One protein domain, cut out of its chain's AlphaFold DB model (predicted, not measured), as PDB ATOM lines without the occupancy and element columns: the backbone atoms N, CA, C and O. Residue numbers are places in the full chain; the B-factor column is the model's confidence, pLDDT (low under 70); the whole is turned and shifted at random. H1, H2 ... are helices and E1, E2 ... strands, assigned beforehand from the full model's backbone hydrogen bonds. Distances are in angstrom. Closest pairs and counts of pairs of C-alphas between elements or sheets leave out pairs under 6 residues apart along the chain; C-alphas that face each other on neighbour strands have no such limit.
ATOM      1  N   ASP A  11       2.131  -7.829 -29.987       74.62
ATOM      2  CA  ASP A  11       1.679  -6.451 -29.857       74.62
ATOM      3  C   ASP A  11       2.883  -5.509 -29.796       74.62
ATOM      4  O   ASP A  11       2.925  -4.515 -30.519       74.62
ATOM      5  N   GLY A  12       3.929  -5.886 -29.048       76.31
ATOM      6  CA  GLY A  12       5.182  -5.133 -28.989       76.31
ATOM      7  C   GLY A  12       5.912  -5.070 -30.335       76.31
ATOM      8  O   GLY A  12       6.501  -4.042 -30.674       76.31
ATOM      9  N   PHE A  13       5.855  -6.132 -31.142       77.12
ATOM     10  CA  PHE A  13       6.417  -6.116 -32.495       77.12
ATOM     11  C   PHE A  13       5.612  -5.220 -33.443       77.12
ATOM     12  O   PHE A  13       6.197  -4.419 -34.175       77.12
ATOM     13  N   THR A  14       4.279  -5.316 -33.397       79.50
ATOM     14  CA  THR A  14       3.381  -4.466 -34.195       79.50
ATOM     15  C   THR A  14       3.591  -2.990 -33.859       79.50
ATOM     16  O   THR A  14       3.704  -2.160 -34.760       79.50
ATOM     17  N   GLU A  15       3.738  -2.660 -32.576       80.75
ATOM     18  CA  GLU A  15       4.001  -1.295 -32.121       80.75
ATOM     19  C   GLU A  15       5.368  -0.776 -32.601       80.75
ATOM     20  O   GLU A  15       5.470   0.349 -33.097       80.75
ATOM     21  N   ARG A  16       6.425  -1.599 -32.524       80.50
ATOM     22  CA  ARG A  16       7.757  -1.241 -33.047       80.50
ATOM     23  C   ARG A  16       7.714  -0.987 -34.554       80.50
ATOM     24  O   ARG A  16       8.249   0.026 -35.004       80.50
ATOM     25  N   LEU A  17       7.049  -1.850 -35.325       78.88
ATOM     26  CA  LEU A  17       6.821  -1.629 -36.760       78.88
ATOM     27  C   LEU A  17       6.023  -0.348 -37.017       78.88
ATOM     28  O   LEU A  17       6.384   0.410 -37.916       78.88
ATOM     29  N   GLY A  18       5.005  -0.080 -36.194       80.62
ATOM     30  CA  GLY A  18       4.235   1.165 -36.181       80.62
ATOM     31  C   GLY A  18       5.116   2.402 -36.117       80.62
ATOM     32  O   GLY A  18       4.960   3.309 -36.931       80.62
ATOM     33  N   ARG A  19       6.117   2.408 -35.232       83.12
ATOM     34  CA  ARG A  19       7.059   3.533 -35.108       83.12
ATOM     35  C   ARG A  19       7.954   3.709 -36.336       83.12
ATOM     36  O   ARG A  19       8.215   4.839 -36.733       83.12
ATOM     37  N   TYR A  20       8.425   2.623 -36.949       81.62
ATOM     38  CA  TYR A  20       9.318   2.714 -38.115       81.62
ATOM     39  C   TYR A  20       8.596   2.995 -39.436       81.62
ATOM     40  O   TYR A  20       9.199   3.547 -40.360       81.62
ATOM     41  N   LEU A  21       7.326   2.603 -39.533       81.56
ATOM     42  CA  LEU A  21       6.453   2.874 -40.677       81.56
ATOM     43  C   LEU A  21       5.577   4.120 -40.468       81.56
ATOM     44  O   LEU A  21       4.884   4.541 -41.395       81.56
ATOM     45  N   ASP A  22       5.664   4.732 -39.284       83.75
ATOM     46  CA  ASP A  22       4.953   5.942 -38.876       83.75
ATOM     47  C   ASP A  22       3.420   5.786 -38.967       83.75
ATOM     48  O   ASP A  22       2.731   6.640 -39.523       83.75
ATOM     49  N   PHE A  23       2.863   4.674 -38.476       84.44
ATOM     50  CA  PHE A  23       1.407   4.472 -38.423       84.44
ATOM     51  C   PHE A  23       0.885   4.317 -36.993       84.44
ATOM     52  O   PHE A  23       1.557   3.785 -36.110       84.44
ATOM     53  N   SER A  24      -0.347   4.774 -36.777       86.88
ATOM     54  CA  SER A  24      -1.054   4.668 -35.495       86.88
ATOM     55  C   SER A  24      -2.062   3.506 -35.471       86.88
ATOM     56  O   SER A  24      -2.535   3.080 -36.528       86.88
ATOM     57  N   PRO A  25      -2.477   3.022 -34.283       83.44
ATOM     58  CA  PRO A  25      -3.503   1.980 -34.172       83.44
ATOM     59  C   PRO A  25      -4.836   2.357 -34.837       83.44
ATOM     60  O   PRO A  25      -5.488   1.513 -35.444       83.44
ATOM     61  N   ALA A  26      -5.216   3.637 -34.794       86.69
ATOM     62  CA  ALA A  26      -6.420   4.128 -35.468       86.69
ATOM     63  C   ALA A  26      -6.326   4.012 -37.002       86.69
ATOM     64  O   ALA A  26      -7.327   3.790 -37.676       86.69
ATOM     65  N   GLU A  27      -5.122   4.136 -37.564       89.06
ATOM     66  CA  GLU A  27      -4.898   3.953 -39.002       89.06
ATOM     67  C   GLU A  27      -4.921   2.482 -39.393       89.06
ATOM     68  O   GLU A  27      -5.394   2.157 -40.478       89.06
ATOM     69  N   LEU A  28      -4.475   1.590 -38.504       87.62
ATOM     70  CA  LEU A  28      -4.580   0.150 -38.720       87.62
ATOM     71  C   LEU A  28      -6.043  -0.273 -38.906       87.62
ATOM     72  O   LEU A  28      -6.349  -1.030 -39.822       87.62
ATOM     73  N   GLU A  29      -6.949   0.262 -38.088       88.94
ATOM     74  CA  GLU A  29      -8.378  -0.043 -38.188       88.94
ATOM     75  C   GLU A  29      -8.996   0.465 -39.500       88.94
ATOM     76  O   GLU A  29      -9.768  -0.240 -40.147       88.94
ATOM     77  N   LEU A  30      -8.599   1.656 -39.957       90.12
ATOM     78  CA  LEU A  30      -9.017   2.167 -41.265       90.12
ATOM     79  C   LEU A  30      -8.471   1.305 -42.414       90.12
ATOM     80  O   LEU A  30      -9.207   0.983 -43.352       90.12
ATOM     81  N   ASN A  31      -7.218   0.859 -42.307       91.12
ATOM     82  CA  ASN A  31      -6.598  -0.011 -43.302       91.12
ATOM     83  C   ASN A  31      -7.275  -1.391 -43.358       91.12
ATOM     84  O   ASN A  31      -7.440  -1.931 -44.453       91.12
ATOM     85  N   ARG A  32      -7.737  -1.938 -42.219       89.50
ATOM     86  CA  ARG A  32      -8.561  -3.165 -42.171       89.50
ATOM     87  C   ARG A  32      -9.858  -3.026 -42.966       89.50
ATOM     88  O   ARG A  32     -10.308  -3.994 -43.570       89.50
ATOM     89  N   GLN A  33     -10.421  -1.820 -43.020       91.62
ATOM     90  CA  GLN A  33     -11.602  -1.493 -43.827       91.62
ATOM     91  C   GLN A  33     -11.265  -1.189 -45.299       91.62
ATOM     92  O   GLN A  33     -12.142  -0.777 -46.058       91.62
ATOM     93  N   GLY A  34     -10.001  -1.342 -45.710       86.31
ATOM     94  CA  GLY A  34      -9.535  -1.037 -47.062       86.31
ATOM     95  C   GLY A  34      -9.455   0.461 -47.367       86.31
ATOM     96  O   GLY A  34      -9.421   0.843 -48.537       86.31
ATOM     97  N   ARG A  35      -9.446   1.325 -46.342       88.62
ATOM     98  CA  ARG A  35      -9.485   2.786 -46.492       88.62
ATOM     99  C   ARG A  35      -8.219   3.439 -45.952       88.62
ATOM    100  O   ARG A  35      -7.769   3.130 -44.858       88.62
ATOM    101  N   MET A  36      -7.708   4.429 -46.681       86.94
ATOM    102  CA  MET A  36      -6.635   5.287 -46.166       86.94
ATOM    103  C   MET A  36      -7.153   6.361 -45.211       86.94
ATOM    104  O   MET A  36      -8.120   7.070 -45.524       86.94
ATOM    105  N   VAL A 112      -6.879   0.531 -49.975       87.12
ATOM    106  CA  VAL A 112      -5.801  -0.222 -49.336       87.12
ATOM    107  C   VAL A 112      -6.064  -1.704 -49.553       87.12
ATOM    108  O   VAL A 112      -7.146  -2.202 -49.253       87.12
ATOM    109  N   HIS A 113      -5.073  -2.410 -50.088       89.50
ATOM    110  CA  HIS A 113      -5.140  -3.853 -50.282       89.50
ATOM    111  C   HIS A 113      -4.460  -4.572 -49.121       89.50
ATOM    112  O   HIS A 113      -3.516  -4.054 -48.520       89.50
ATOM    113  N   VAL A 114      -4.923  -5.787 -48.837       90.06
ATOM    114  CA  VAL A 114      -4.360  -6.650 -47.802       90.06
ATOM    115  C   VAL A 114      -3.728  -7.885 -48.430       90.06
ATOM    116  O   VAL A 114      -4.295  -8.504 -49.330       90.06
ATOM    117  N   VAL A 115      -2.536  -8.237 -47.958       85.94
ATOM    118  CA  VAL A 115      -1.896  -9.529 -48.220       85.94
ATOM    119  C   VAL A 115      -1.503 -10.125 -46.880       85.94
ATOM    120  O   VAL A 115      -0.835  -9.477 -46.075       85.94
ATOM    121  N   GLU A 116      -1.925 -11.362 -46.648       85.19
ATOM    122  CA  GLU A 116      -1.527 -12.146 -45.486       85.19
ATOM    123  C   GLU A 116      -0.453 -13.158 -45.885       85.19
ATOM    124  O   GLU A 116      -0.528 -13.794 -46.939       85.19
ATOM    125  N   GLY A 117       0.559 -13.320 -45.040       78.44
ATOM    126  CA  GLY A 117       1.532 -14.382 -45.226       78.44
ATOM    127  C   GLY A 117       2.592 -14.425 -44.142       78.44
ATOM    128  O   GLY A 117       2.601 -13.642 -43.196       78.44
ATOM    129  N   ARG A 118       3.534 -15.353 -44.303       75.25
ATOM    130  CA  ARG A 118       4.733 -15.394 -43.464       75.25
ATOM    131  C   ARG A 118       5.737 -14.380 -43.962       75.25
ATOM    132  O   ARG A 118       6.054 -14.361 -45.154       75.25
ATOM    133  N   LEU A 119       6.218 -13.553 -43.045       71.00
ATOM    134  CA  LEU A 119       7.189 -12.525 -43.359       71.00
ATOM    135  C   LEU A 119       8.531 -13.203 -43.625       71.00
ATOM    136  O   LEU A 119       9.161 -13.696 -42.702       71.00
ATOM    137  N   ASN A 120       8.952 -13.287 -44.885       69.50
ATOM    138  CA  ASN A 120      10.255 -13.835 -45.240       69.50
ATOM    139  C   ASN A 120      11.178 -12.683 -45.643       69.50
ATOM    140  O   ASN A 120      10.887 -11.987 -46.623       69.50
ATOM    141  N   PRO A 121      12.283 -12.452 -44.916       67.00
ATOM    142  CA  PRO A 121      13.249 -11.462 -45.349       67.00
ATOM    143  C   PRO A 121      13.826 -11.863 -46.712       67.00
ATOM    144  O   PRO A 121      14.046 -13.045 -46.977       67.00
ATOM    145  N   SER A 122      14.068 -10.883 -47.584       64.12
ATOM    146  CA  SER A 122      14.483 -11.115 -48.979       64.12
ATOM    147  C   SER A 122      15.824 -11.822 -49.147       64.12
ATOM    148  O   SER A 122      16.105 -12.298 -50.241       64.12
ATOM    149  N   TRP A 123      16.635 -11.920 -48.090       61.00
ATOM    150  CA  TRP A 123      17.878 -12.692 -48.056       61.00
ATOM    151  C   TRP A 123      17.674 -14.150 -47.613       61.00
ATOM    152  O   TRP A 123      18.659 -14.873 -47.498       61.00
ATOM    153  N   MET A 124      16.433 -14.611 -47.402       61.50
ATOM    154  CA  MET A 124      16.093 -15.997 -47.050       61.50
ATOM    155  C   MET A 124      15.098 -16.621 -48.042       61.50
ATOM    156  O   MET A 124      13.995 -16.112 -48.239       61.50
ATOM    157  N   ARG A 125      15.440 -17.782 -48.616       61.44
ATOM    158  CA  ARG A 125      14.547 -18.603 -49.452       61.44
ATOM    159  C   ARG A 125      14.475 -20.002 -48.860       61.44
ATOM    160  O   ARG A 125      15.495 -20.653 -48.665       61.44
ATOM    161  N   ALA A 126      13.265 -20.452 -48.521       62.41
ATOM    162  CA  ALA A 126      13.036 -21.764 -47.902       62.41
ATOM    163  C   ALA A 126      13.925 -22.040 -46.660       62.41
ATOM    164  O   ALA A 126      14.365 -23.165 -46.436       62.41
ATOM    165  N   GLY A 127      14.213 -21.008 -45.857       60.66
ATOM    166  CA  GLY A 127      15.033 -21.125 -44.642       60.66
ATOM    167  C   GLY A 127      16.548 -21.196 -44.871       60.66
ATOM    168  O   GLY A 127      17.289 -21.369 -43.904       60.66
ATOM    169  N   LYS A 128      17.019 -21.048 -46.115       58.38
ATOM    170  CA  LYS A 128      18.439 -20.875 -46.455       58.38
ATOM    171  C   LYS A 128      18.713 -19.427 -46.844       58.38
ATOM    172  O   LYS A 128      17.839 -18.773 -47.415       58.38
ATOM    173  N   ARG A 129      19.925 -18.940 -46.565       62.84
ATOM    174  CA  ARG A 129      20.358 -17.622 -47.042       62.84
ATOM    175  C   ARG A 129      20.399 -17.652 -48.571       62.84
ATOM    176  O   ARG A 129      20.919 -18.608 -49.133       62.84
ATOM    177  N   LEU A 130      19.892 -16.624 -49.249       61.62
ATOM    178  CA  LEU A 130      19.940 -16.530 -50.716       61.62
ATOM    179  C   LEU A 130      21.372 -16.530 -51.257       61.62
ATOM    180  O   LEU A 130      21.579 -16.959 -52.386       61.62
ATOM    181  N   ALA A 131      22.340 -16.071 -50.457       53.31
ATOM    182  CA  ALA A 131      23.763 -16.154 -50.784       53.31
ATOM    183  C   ALA A 131      24.258 -17.609 -50.904       53.31
ATOM    184  O   ALA A 131      25.191 -17.874 -51.653       53.31
ATOM    185  N   ASP A 132      23.602 -18.540 -50.207       53.62
ATOM    186  CA  ASP A 132      23.926 -19.968 -50.203       53.62
ATOM    187  C   ASP A 132      23.043 -20.769 -51.186       53.62
ATOM    188  O   ASP A 132      23.182 -21.990 -51.293       53.62
ATOM    189  N   ASP A 133      22.096 -20.118 -51.876       51.78
ATOM    190  CA  ASP A 133      21.209 -20.754 -52.852       51.78
ATOM    191  C   ASP A 133      21.823 -20.646 -54.265       51.78
ATOM    192  O   ASP A 133      21.910 -19.545 -54.823       51.78
ATOM    193  N   PRO A 134      22.231 -21.779 -54.875       52.44
ATOM    194  CA  PRO A 134      22.917 -21.796 -56.166       52.44
ATOM    195  C   PRO A 134      22.048 -21.290 -57.326       52.44
ATOM    196  O   PRO A 134      22.580 -20.983 -58.391       52.44
ATOM    197  N   VAL A 135      20.725 -21.189 -57.144       54.72
ATOM    198  CA  VAL A 135      19.776 -20.777 -58.192       54.72
ATOM    199  C   VAL A 135      19.533 -19.263 -58.191       54.72
ATOM    200  O   VAL A 135      19.282 -18.677 -59.242       54.72
ATOM    201  N   SER A 136      19.603 -18.604 -57.030       53.22
ATOM    202  CA  SER A 136      19.285 -17.170 -56.879       53.22
ATOM    203  C   SER A 136      20.504 -16.249 -56.769       53.22
ATOM    204  O   SER A 136      20.347 -15.033 -56.650       53.22
ATOM    205  N   GLY A 137      21.705 -16.818 -56.800       47.16
ATOM    206  CA  GLY A 137      22.895 -16.246 -56.184       47.16
ATOM    207  C   GLY A 137      23.490 -14.941 -56.719       47.16
ATOM    208  O   GLY A 137      24.567 -14.622 -56.239       47.16
ATOM    209  N   THR A 138      22.930 -14.168 -57.666       47.72
ATOM    210  CA  THR A 138      23.752 -13.042 -58.191       47.72
ATOM    211  C   THR A 138      23.154 -11.751 -58.746       47.72
ATOM    212  O   THR A 138      23.980 -10.888 -59.029       47.72
ATOM    213  N   LYS A 139      21.845 -11.497 -58.930       42.28
ATOM    214  CA  LYS A 139      21.499 -10.299 -59.749       42.28
ATOM    215  C   LYS A 139      20.468  -9.268 -59.312       42.28
ATOM    216  O   LYS A 139      20.469  -8.230 -59.949       42.28
ATOM    217  N   ASN A 140      19.662  -9.438 -58.266       43.66
ATOM    218  CA  ASN A 140      18.669  -8.402 -57.914       43.66
ATOM    219  C   ASN A 140      18.261  -8.445 -56.435       43.66
ATOM    220  O   ASN A 140      17.080  -8.538 -56.111       43.66
ATOM    221  N   ILE A 141      19.226  -8.400 -55.514       51.41
ATOM    222  CA  ILE A 141      18.874  -8.091 -54.126       51.41
ATOM    223  C   ILE A 141      18.651  -6.577 -54.079       51.41
ATOM    224  O   ILE A 141      19.602  -5.806 -53.970       51.41
ATOM    225  N   GLU A 142      17.395  -6.139 -54.203       54.62
ATOM    226  CA  GLU A 142      17.014  -4.836 -53.657       54.62
ATOM    227  C   GLU A 142      17.355  -4.900 -52.168       54.62
ATOM    228  O   GLU A 142      16.732  -5.670 -51.434       54.62
ATOM    229  N   LEU A 143      18.401  -4.162 -51.768       59.91
ATOM    230  CA  LEU A 143      19.115  -4.304 -50.490       59.91
ATOM    231  C   LEU A 143      18.203  -4.351 -49.252       59.91
ATOM    232  O   LEU A 143      18.603  -4.903 -48.234       59.91
ATOM    233  N   PHE A 144      16.974  -3.838 -49.352       69.19
ATOM    234  CA  PHE A 144      15.986  -3.828 -48.279       69.19
ATOM    235  C   PHE A 144      14.589  -4.178 -48.811       69.19
ATOM    236  O   PHE A 144      13.704  -3.332 -48.900       69.19
ATOM    237  N   SER A 145      14.378  -5.435 -49.197       71.75
ATOM    238  CA  SER A 145      13.051  -5.938 -49.581       71.75
ATOM    239  C   SER A 145      12.574  -7.054 -48.651       71.75
ATOM    240  O   SER A 145      13.366  -7.702 -47.960       71.75
ATOM    241  N   VAL A 146      11.264  -7.281 -48.603       74.31
ATOM    242  CA  VAL A 146      10.648  -8.395 -47.868       74.31
ATOM    243  C   VAL A 146       9.597  -9.075 -48.723       74.31
ATOM    244  O   VAL A 146       8.878  -8.414 -49.471       74.31
ATOM    245  N   VAL A 147       9.512 -10.401 -48.617       75.06
ATOM    246  CA  VAL A 147       8.513 -11.200 -49.327       75.06
ATOM    247  C   VAL A 147       7.446 -11.645 -48.338       75.06
ATOM    248  O   VAL A 147       7.727 -12.396 -47.402       75.06
ATOM    249  N   LEU A 148       6.210 -11.208 -48.565       73.94
ATOM    250  CA  LEU A 148       5.048 -11.585 -47.767       73.94
ATOM    251  C   LEU A 148       3.948 -12.109 -48.685       73.94
ATOM    252  O   LEU A 148       3.593 -11.458 -49.665       73.94
ATOM    253  N   GLY A 149       3.432 -13.306 -48.395       74.81
ATOM    254  CA  GLY A 149       2.377 -13.917 -49.213       74.81
ATOM    255  C   GLY A 149       2.770 -14.083 -50.691       74.81
ATOM    256  O   GLY A 149       1.923 -13.996 -51.569       74.81
ATOM    257  N   GLY A 150       4.068 -14.248 -50.980       74.56
ATOM    258  CA  GLY A 150       4.601 -14.339 -52.346       74.56
ATOM    259  C   GLY A 150       4.790 -12.999 -53.068       74.56
ATOM    260  O   GLY A 150       5.256 -12.993 -54.204       74.56
ATOM    261  N   MET A 151       4.484 -11.864 -52.430       77.94
ATOM    262  CA  MET A 151       4.718 -10.529 -52.985       77.94
ATOM    263  C   MET A 151       5.941  -9.869 -52.355       77.94
ATOM    264  O   MET A 151       6.089  -9.876 -51.135       77.94
ATOM    265  N   ALA A 152       6.800  -9.278 -53.187       79.81
ATOM    266  CA  ALA A 152       7.943  -8.489 -52.739       79.81
ATOM    267  C   ALA A 152       7.546  -7.025 -52.500       79.81
ATOM    268  O   ALA A 152       6.877  -6.412 -53.340       79.81
ATOM    269  N   PHE A 153       7.995  -6.479 -51.372       79.69
ATOM    270  CA  PHE A 153       7.815  -5.087 -50.975       79.69
ATOM    271  C   PHE A 153       9.167  -4.473 -50.620       79.69
ATOM    272  O   PHE A 153       9.924  -5.054 -49.841       79.69
ATOM    273  N   ALA A 154       9.450  -3.288 -51.153       80.19
ATOM    274  CA  ALA A 154      10.595  -2.497 -50.727       80.19
ATOM    275  C   ALA A 154      10.308  -1.867 -49.356       80.19
ATOM    276  O   ALA A 154       9.231  -1.308 -49.121       80.19
ATOM    277  N   VAL A 155      11.277  -1.948 -48.451       76.88
ATOM    278  CA  VAL A 155      11.212  -1.391 -47.098       76.88
ATOM    279  C   VAL A 155      12.451  -0.550 -46.817       76.88
ATOM    280  O   VAL A 155      13.451  -0.627 -47.523       76.88
ATOM    281  N   ASN A 156      12.389   0.298 -45.794       78.44
ATOM    282  CA  ASN A 156      13.584   1.005 -45.348       78.44
ATOM    283  C   ASN A 156      14.510   0.060 -44.558       78.44
ATOM    284  O   ASN A 156      14.085  -0.988 -44.069       78.44
ATOM    285  N   GLU A 157      15.772   0.457 -44.409       76.75
ATOM    286  CA  GLU A 157      16.797  -0.321 -43.706       76.75
ATOM    287  C   GLU A 157      16.401  -0.663 -42.264       76.75
ATOM    288  O   GLU A 157      16.552  -1.799 -41.842       76.75
ATOM    289  N   ARG A 158      15.818   0.281 -41.516       76.69
ATOM    290  CA  ARG A 158      15.434   0.062 -40.109       76.69
ATOM    291  C   ARG A 158      14.345  -0.999 -39.960       76.69
ATOM    292  O   ARG A 158      14.422  -1.839 -39.069       76.69
ATOM    293  N   VAL A 159      13.344  -0.962 -40.840       76.12
ATOM    294  CA  VAL A 159      12.292  -1.979 -40.926       76.12
ATOM    295  C   VAL A 159      12.918  -3.305 -41.322       76.12
ATOM    296  O   VAL A 159      12.641  -4.307 -40.677       76.12
ATOM    297  N   HIS A 160      13.799  -3.320 -42.323       77.19
ATOM    298  CA  HIS A 160      14.498  -4.538 -42.709       77.19
ATOM    299  C   HIS A 160      15.264  -5.147 -41.525       77.19
ATOM    300  O   HIS A 160      15.017  -6.303 -41.198       77.19
ATOM    301  N   THR A 161      16.102  -4.376 -40.827       73.62
ATOM    302  CA  THR A 161      16.858  -4.829 -39.649       73.62
ATOM    303  C   THR A 161      15.939  -5.366 -38.556       73.62
ATOM    304  O   THR A 161      16.145  -6.481 -38.097       73.62
ATOM    305  N   LEU A 162      14.850  -4.663 -38.223       74.25
ATOM    306  CA  LEU A 162      13.881  -5.148 -37.232       74.25
ATOM    307  C   LEU A 162      13.283  -6.515 -37.616       74.25
ATOM    308  O   LEU A 162      13.086  -7.380 -36.760       74.25
ATOM    309  N   LEU A 163      12.976  -6.706 -38.902       75.38
ATOM    310  CA  LEU A 163      12.422  -7.954 -39.432       75.38
ATOM    311  C   LEU A 163      13.467  -9.079 -39.451       75.38
ATOM    312  O   LEU A 163      13.121 -10.231 -39.192       75.38
ATOM    313  N   VAL A 164      14.734  -8.749 -39.715       72.62
ATOM    314  CA  VAL A 164      15.876  -9.670 -39.611       72.62
ATOM    315  C   VAL A 164      16.105 -10.109 -38.172       72.62
ATOM    316  O   VAL A 164      16.164 -11.309 -37.920       72.62
ATOM    317  N   ASP A 165      16.151  -9.174 -37.229       68.81
ATOM    318  CA  ASP A 165      16.377  -9.471 -35.811       68.81
ATOM    319  C   ASP A 165      15.246 -10.345 -35.249       68.81
ATOM    320  O   ASP A 165      15.461 -11.262 -34.458       68.81
ATOM    321  N   SER A 166      14.020 -10.117 -35.724       64.94
ATOM    322  CA  SER A 166      12.843 -10.879 -35.293       64.94
ATOM    323  C   SER A 166      12.726 -12.246 -35.976       64.94
ATOM    324  O   SER A 166      12.083 -13.148 -35.437       64.94
ATOM    325  N   TYR A 167      13.387 -12.447 -37.122       63.59
ATOM    326  CA  TYR A 167      13.475 -13.752 -37.782       63.59
ATOM    327  C   TYR A 167      14.068 -14.818 -36.855       63.59
ATOM    328  O   TYR A 167      13.606 -15.966 -36.837       63.59
ATOM    329  N   GLU A 168      15.089 -14.443 -36.082       55.53
ATOM    330  CA  GLU A 168      15.792 -15.358 -35.180       55.53
ATOM    331  C   GLU A 168      14.901 -15.867 -34.038       55.53
ATOM    332  O   GLU A 168      15.124 -16.967 -33.527       55.53
ATOM    333  N   ILE A 169      13.863 -15.102 -33.694       56.91
ATOM    334  CA  ILE A 169      12.939 -15.350 -32.579       56.91
ATOM    335  C   ILE A 169      11.710 -16.161 -33.037       56.91
ATOM    336  O   ILE A 169      11.065 -16.833 -32.235       56.91
ATOM    337  N   GLY A 170      11.431 -16.179 -34.341       60.72
ATOM    338  CA  GLY A 170      10.356 -16.946 -34.963       60.72
ATOM    339  C   GLY A 170       9.514 -16.078 -35.881       60.72
ATOM    340  O   GLY A 170       9.143 -14.969 -35.523       60.72
ATOM    341  N   LEU A 171       9.246 -16.570 -37.092       63.84
ATOM    342  CA  LEU A 171       8.584 -15.786 -38.131       63.84
ATOM    343  C   LEU A 171       7.109 -15.532 -37.792       63.84
ATOM    344  O   LEU A 171       6.317 -16.483 -37.820       63.84
ATOM    345  N   PRO A 172       6.694 -14.276 -37.546       67.25
ATOM    346  CA  PRO A 172       5.281 -13.976 -37.429       67.25
ATOM    347  C   PRO A 172       4.590 -14.125 -38.792       67.25
ATOM    348  O   PRO A 172       5.109 -13.711 -39.836       67.25
ATOM    349  N   SER A 173       3.388 -14.701 -38.781       76.19
ATOM    350  CA  SER A 173       2.409 -14.448 -39.837       76.19
ATOM    351  C   SER A 173       1.928 -13.013 -39.672       76.19
ATOM    352  O   SER A 173       1.523 -12.622 -38.573       76.19
ATOM    353  N   ALA A 174       2.000 -12.233 -40.742       81.00
ATOM    354  CA  ALA A 174       1.613 -10.835 -40.745       81.00
ATOM    355  C   ALA A 174       0.648 -10.544 -41.898       81.00
ATOM    356  O   ALA A 174       0.742 -11.132 -42.979       81.00
ATOM    357  N   ARG A 175      -0.254  -9.594 -41.667       85.62
ATOM    358  CA  ARG A 175      -1.012  -8.902 -42.707       85.62
ATOM    359  C   ARG A 175      -0.322  -7.591 -43.014       85.62
ATOM    360  O   ARG A 175      -0.086  -6.779 -42.121       85.62
ATOM    361  N   VAL A 176      -0.016  -7.379 -44.282       87.56
ATOM    362  CA  VAL A 176       0.449  -6.088 -44.781       87.56
ATOM    363  C   VAL A 176      -0.692  -5.409 -45.500       87.56
ATOM    364  O   VAL A 176      -1.315  -5.976 -46.400       87.56
ATOM    365  N   PHE A 177      -0.907  -4.163 -45.110       89.31
ATOM    366  CA  PHE A 177      -1.792  -3.231 -45.774       89.31
ATOM    367  C   PHE A 177      -0.942  -2.341 -46.668       89.31
ATOM    368  O   PHE A 177       0.012  -1.714 -46.196       89.31
ATOM    369  N   TYR A 178      -1.242  -2.307 -47.962       89.56
ATOM    370  CA  TYR A 178      -0.414  -1.621 -48.948       89.56
ATOM    371  C   TYR A 178      -1.240  -0.951 -50.040       89.56
ATOM    372  O   TYR A 178      -2.429  -1.219 -50.223       89.56
ATOM    373  N   LEU A 179      -0.571  -0.073 -50.780       87.00
ATOM    374  CA  LEU A 179      -1.129   0.603 -51.942       87.00
ATOM    375  C   LEU A 179      -0.959  -0.246 -53.206       87.00
ATOM    376  O   LEU A 179       0.171  -0.635 -53.513       87.00
ATOM    377  N   PRO A 180      -2.027  -0.526 -53.967       82.31
ATOM    378  CA  PRO A 180      -1.979  -1.502 -55.050       82.31
ATOM    379  C   PRO A 180      -1.048  -1.102 -56.202       82.31
ATOM    380  O   PRO A 180      -0.434  -1.984 -56.805       82.31
ATOM    381  N   VAL A 181      -0.915   0.194 -56.519       82.75
ATOM    382  CA  VAL A 181      -0.098   0.644 -57.657       82.75
ATOM    383  C   VAL A 181       1.357   0.866 -57.253       82.75
ATOM    384  O   VAL A 181       2.256   0.352 -57.916       82.75
ATOM    385  N   SER A 182       1.610   1.611 -56.177       76.94
ATOM    386  CA  SER A 182       2.975   1.911 -55.712       76.94
ATOM    387  C   SER A 182       3.627   0.785 -54.907       76.94
ATOM    388  O   SER A 182       4.825   0.852 -54.639       76.94
ATOM    389  N   LYS A 183       2.857  -0.232 -54.493       81.25
ATOM    390  CA  LYS A 183       3.287  -1.291 -53.562       81.25
ATOM    391  C   LYS A 183       3.878  -0.761 -52.254       81.25
ATOM    392  O   LYS A 183       4.665  -1.433 -51.594       81.25
ATOM    393  N   GLN A 184       3.491   0.448 -51.858       83.31
ATOM    394  CA  GLN A 184       3.960   1.049 -50.622       83.31
ATOM    395  C   GLN A 184       3.208   0.464 -49.425       83.31
ATOM    396  O   GLN A 184       1.977   0.494 -49.389       83.31
ATOM    397  N   ILE A 185       3.949   0.006 -48.415       87.31
ATOM    398  CA  ILE A 185       3.389  -0.447 -47.138       87.31
ATOM    399  C   ILE A 185       2.790   0.747 -46.381       87.31
ATOM    400  O   ILE A 185       3.448   1.775 -46.202       87.31
ATOM    401  N   GLN A 186       1.544   0.591 -45.938       88.75
ATOM    402  CA  GLN A 186       0.807   1.547 -45.109       88.75
ATOM    403  C   GLN A 186       0.812   1.140 -43.638       88.75
ATOM    404  O   GLN A 186       1.023   1.982 -42.769       88.75
ATOM    405  N   SER A 187       0.604  -0.145 -43.356       87.81
ATOM    406  CA  SER A 187       0.729  -0.701 -42.010       87.81
ATOM    407  C   SER A 187       0.958  -2.205 -42.059       87.81
ATOM    408  O   SER A 187       0.723  -2.860 -43.078       87.81
ATOM    409  N   VAL A 188       1.411  -2.754 -40.935       86.31
ATOM    410  CA  VAL A 188       1.627  -4.191 -40.759       86.31
ATOM    411  C   VAL A 188       0.974  -4.618 -39.458       86.31
ATOM    412  O   VAL A 188       1.141  -3.954 -38.440       86.31
ATOM    413  N   GLU A 189       0.239  -5.718 -39.500       84.88
ATOM    414  CA  GLU A 189      -0.417  -6.334 -38.353       84.88
ATOM    415  C   GLU A 189       0.122  -7.753 -38.178       84.88
ATOM    416  O   GLU A 189       0.114  -8.539 -39.126       84.88
ATOM    417  N   VAL A 190       0.577  -8.108 -36.975       83.19
ATOM    418  CA  VAL A 190       0.922  -9.502 -36.662       83.19
ATOM    419  C   VAL A 190      -0.346 -10.281 -36.350       83.19
ATOM    420  O   VAL A 190      -1.096  -9.913 -35.454       83.19
ATOM    421  N   VAL A 191      -0.553 -11.388 -37.061       79.50
ATOM    422  CA  VAL A 191      -1.708 -12.276 -36.864       79.50
ATOM    423  C   VAL A 191      -1.371 -13.411 -35.903       79.50
ATOM    424  O   VAL A 191      -2.170 -13.763 -35.044       79.50
ATOM    425  N   SER A 192      -0.187 -14.009 -36.040       71.81
ATOM    426  CA  SER A 192       0.228 -15.121 -35.183       71.81
ATOM    427  C   SER A 192       1.740 -15.270 -35.163       71.81
ATOM    428  O   SER A 192       2.371 -15.195 -36.217       71.81
ATOM    429  N   VAL A 193       2.313 -15.598 -34.010       65.00
ATOM    430  CA  VAL A 193       3.701 -16.064 -33.914       65.00
ATOM    431  C   VAL A 193       3.673 -17.587 -33.982       65.00
ATOM    432  O   VAL A 193       3.206 -18.235 -33.050       65.00
ATOM    433  N   GLN A 194       4.115 -18.171 -35.097       59.34
ATOM    434  CA  GLN A 194       4.326 -19.618 -35.148       59.34
ATOM    435  C   GLN A 194       5.774 -19.925 -34.752       59.34
ATOM    436  O   GLN A 194       6.689 -19.279 -35.273       59.34
ATOM    437  N   PRO A 195       6.011 -20.901 -33.855       53.72
ATOM    438  CA  PRO A 195       7.363 -21.311 -33.510       53.72
ATOM    439  C   PRO A 195       8.086 -21.801 -34.769       53.72
ATOM    440  O   PRO A 195       7.542 -22.542 -35.591       53.72
ATOM    441  N   ASN A 196       9.316 -21.328 -34.959       54.22
ATOM    442  CA  ASN A 196      10.068 -21.574 -36.182       54.22
ATOM    443  C   ASN A 196      10.518 -23.043 -36.241       54.22
ATOM    444  O   ASN A 196      11.178 -23.525 -35.318       54.22
ATOM    445  N   ALA A 197      10.293 -23.735 -37.363       51.16
ATOM    446  CA  ALA A 197      10.835 -25.085 -37.588       51.16
ATOM    447  C   ALA A 197      12.380 -25.118 -37.492       51.16
ATOM    448  O   ALA A 197      12.988 -26.124 -37.115       51.16
ATOM    449  N   LEU A 198      13.046 -23.989 -37.775       48.88
ATOM    450  CA  LEU A 198      14.488 -23.826 -37.572       48.88
ATOM    451  C   LEU A 198      14.888 -23.859 -36.090       48.88
ATOM    452  O   LEU A 198      15.938 -24.415 -35.761       48.88
ATOM    453  N   GLN A 199      14.053 -23.333 -35.194       52.16
ATOM    454  CA  GLN A 199      14.277 -23.407 -33.752       52.16
ATOM    455  C   GLN A 199      14.114 -24.851 -33.270       52.16
ATOM    456  O   GLN A 199      15.000 -25.351 -32.582       52.16
ATOM    457  N   GLU A 200      13.088 -25.569 -33.740       52.06
ATOM    458  CA  GLU A 200      12.941 -27.005 -33.461       52.06
ATOM    459  C   GLU A 200      14.153 -27.810 -33.944       52.06
ATOM    460  O   GLU A 200      14.670 -28.657 -33.219       52.06
ATOM    461  N   SER A 201      14.671 -27.522 -35.141       51.25
ATOM    462  CA  SER A 201      15.844 -28.226 -35.672       51.25
ATOM    463  C   SER A 201      17.148 -27.892 -34.924       51.25
ATOM    464  O   SER A 201      17.973 -28.786 -34.721       51.25
ATOM    465  N   ARG A 202      17.332 -26.647 -34.453       55.41
ATOM    466  CA  ARG A 202      18.478 -26.246 -33.611       55.41
ATOM    467  C   ARG A 202      18.383 -26.832 -32.204       55.41
ATOM    468  O   ARG A 202      19.391 -27.326 -31.705       55.41
ATOM    469  N   VAL A 203      17.197 -26.831 -31.596       56.94
ATOM    470  CA  VAL A 203      16.933 -27.473 -30.299       56.94
ATOM    471  C   VAL A 203      17.172 -28.978 -30.400       56.94
ATOM    472  O   VAL A 203      17.935 -29.521 -29.603       56.94
ATOM    473  N   ARG A 204      16.654 -29.639 -31.446       55.75
ATOM    474  CA  ARG A 204      16.917 -31.065 -31.712       55.75
ATOM    475  C   ARG A 204      18.396 -31.354 -31.967       55.75
ATOM    476  O   ARG A 204      18.895 -32.372 -31.494       55.75
ATOM    477  N   LYS A 205      19.125 -30.481 -32.677       55.38
ATOM    478  CA  LYS A 205      20.585 -30.620 -32.853       55.38
ATOM    479  C   LYS A 205      21.335 -30.474 -31.529       55.38
ATOM    480  O   LYS A 205      22.173 -31.323 -31.245       55.38
ATOM    481  N   LYS A 206      21.013 -29.463 -30.711       56.12
ATOM    482  CA  LYS A 206      21.620 -29.264 -29.382       56.12
ATOM    483  C   LYS A 206      21.358 -30.456 -28.454       56.12
ATOM    484  O   LYS A 206      22.303 -30.947 -27.842       56.12
ATOM    485  N   GLN A 207      20.122 -30.961 -28.414       54.09
ATOM    486  CA  GLN A 207      19.765 -32.165 -27.652       54.09
ATOM    487  C   GLN A 207      20.499 -33.410 -28.162       54.09
ATOM    488  O   GLN A 207      21.029 -34.178 -27.366       54.09
ATOM    489  N   ARG A 208      20.612 -33.603 -29.483       52.56
ATOM    490  CA  ARG A 208      21.387 -34.731 -30.031       52.56
ATOM    491  C   ARG A 208      22.866 -34.663 -29.661       52.56
ATOM    492  O   ARG A 208      23.447 -35.701 -29.384       52.56
ATOM    493  N   THR A 209      23.472 -33.479 -29.618       52.75
ATOM    494  CA  THR A 209      24.882 -33.339 -29.218       52.75
ATOM    495  C   THR A 209      25.118 -33.480 -27.714       52.75
ATOM    496  O   THR A 209      26.227 -33.837 -27.327       52.75
TER     497      THR A 209
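What this domain is: This is residues 11 to 36 and 112 to 209 of the 214 residues of an uncharacterized protein of Bryobacteraceae bacterium (UniProt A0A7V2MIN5). A three-stranded antiparallel sheet, E1 - E4 - E5, has helix H1 packed along its edge strand E5 and short helix H2 crossing E5; hairpin E2-E3 and helix H3 complete the body, with H3 packed on H1 and E2. Residues 200 to 209 of H4 stick out, and a long link of residues 119 to 144 joins E1 to E2. The printed part has 124 residues, with four named helices and five named strands in the order H1 H2 E1 E2 E3 H3 E4 E5 H4, of mixed class, helices and strands. It is compact, with a radius of gyration of the C-alphas of 15.5 A, and spans 51 by 34 by 21 A.

Where its parts are: H1, residues 11 to 21, begins with C-alpha 11 at (1.679, -6.451, -29.857) and is 15.1 A long. H2 holds residues 25 to 32. After the cut come E1, residues 113 to 118, 16.6 A, then E2, residues 145 to 148, and E3, residues 151 to 154. H3, residues 157 to 167, is 15.1 A long. E4, residues 172 to 178, measures 17.8 A, and E5, residues 185 to 193, 20.5 A, starting from C-alpha 185 at (3.389, -0.447, -47.138). H4, residues 197 to 209, is 18.3 A long and ends with C-alpha 209 at (24.882, -33.339, -29.218).

How they stand to each other: The sheet E1 - E4 - E5 is twisted, with C-alphas up to 4.4 A off its best plane. E1 and E4 are antiparallel at 160 degrees, with N 115 and O 176 within hydrogen-bond range at 3.0 A. E4 and E5, a hairpin, are antiparallel at 160 degrees, with N 175 and O 189 at 2.8 A. H1 is on the sheet at a height of 8.8 A, over E5, and runs along it at 17 degrees on the local plane; the closest C-alphas, those of Thr 14 and Glu 189, are 5.9 A apart. H2 is also on the sheet at a height of 8.8 A and runs across E5 at 88 degrees on the local plane; the closest C-alphas, those of Leu 28 and Ser 187, are 6.3 A apart. H1 and H3 touch, at a shallow tilt of 20 degrees, opposite ways; their closest C-alphas, those of Tyr 20 and Val 159, are 6.2 A apart. E2 and E3, a hairpin, are antiparallel at 151 degrees, with N 146 and O 153 at 2.9 A. The closest C-alphas of E1 and E2, those of Gly 117 and Leu 148, are 5.2 A apart. H4 touches no helix and is not on the sheet. In H1, H2, H3 and H4 every O i to N i+4 pair is within hydrogen-bond range.

The domain as a whole: The C-alphas of Arg 35 and Thr 209, the two farthest apart, are 52.8 A apart. Residues 37 to 111 are not printed, and C-alphas 36 and 112 are 6.4 A apart across the cut. The link from E1 to E2 is long. The mean pLDDT of the printed part is 71.8; residues 120 to 144, 165 to 172 and 193 to 209 are under 70.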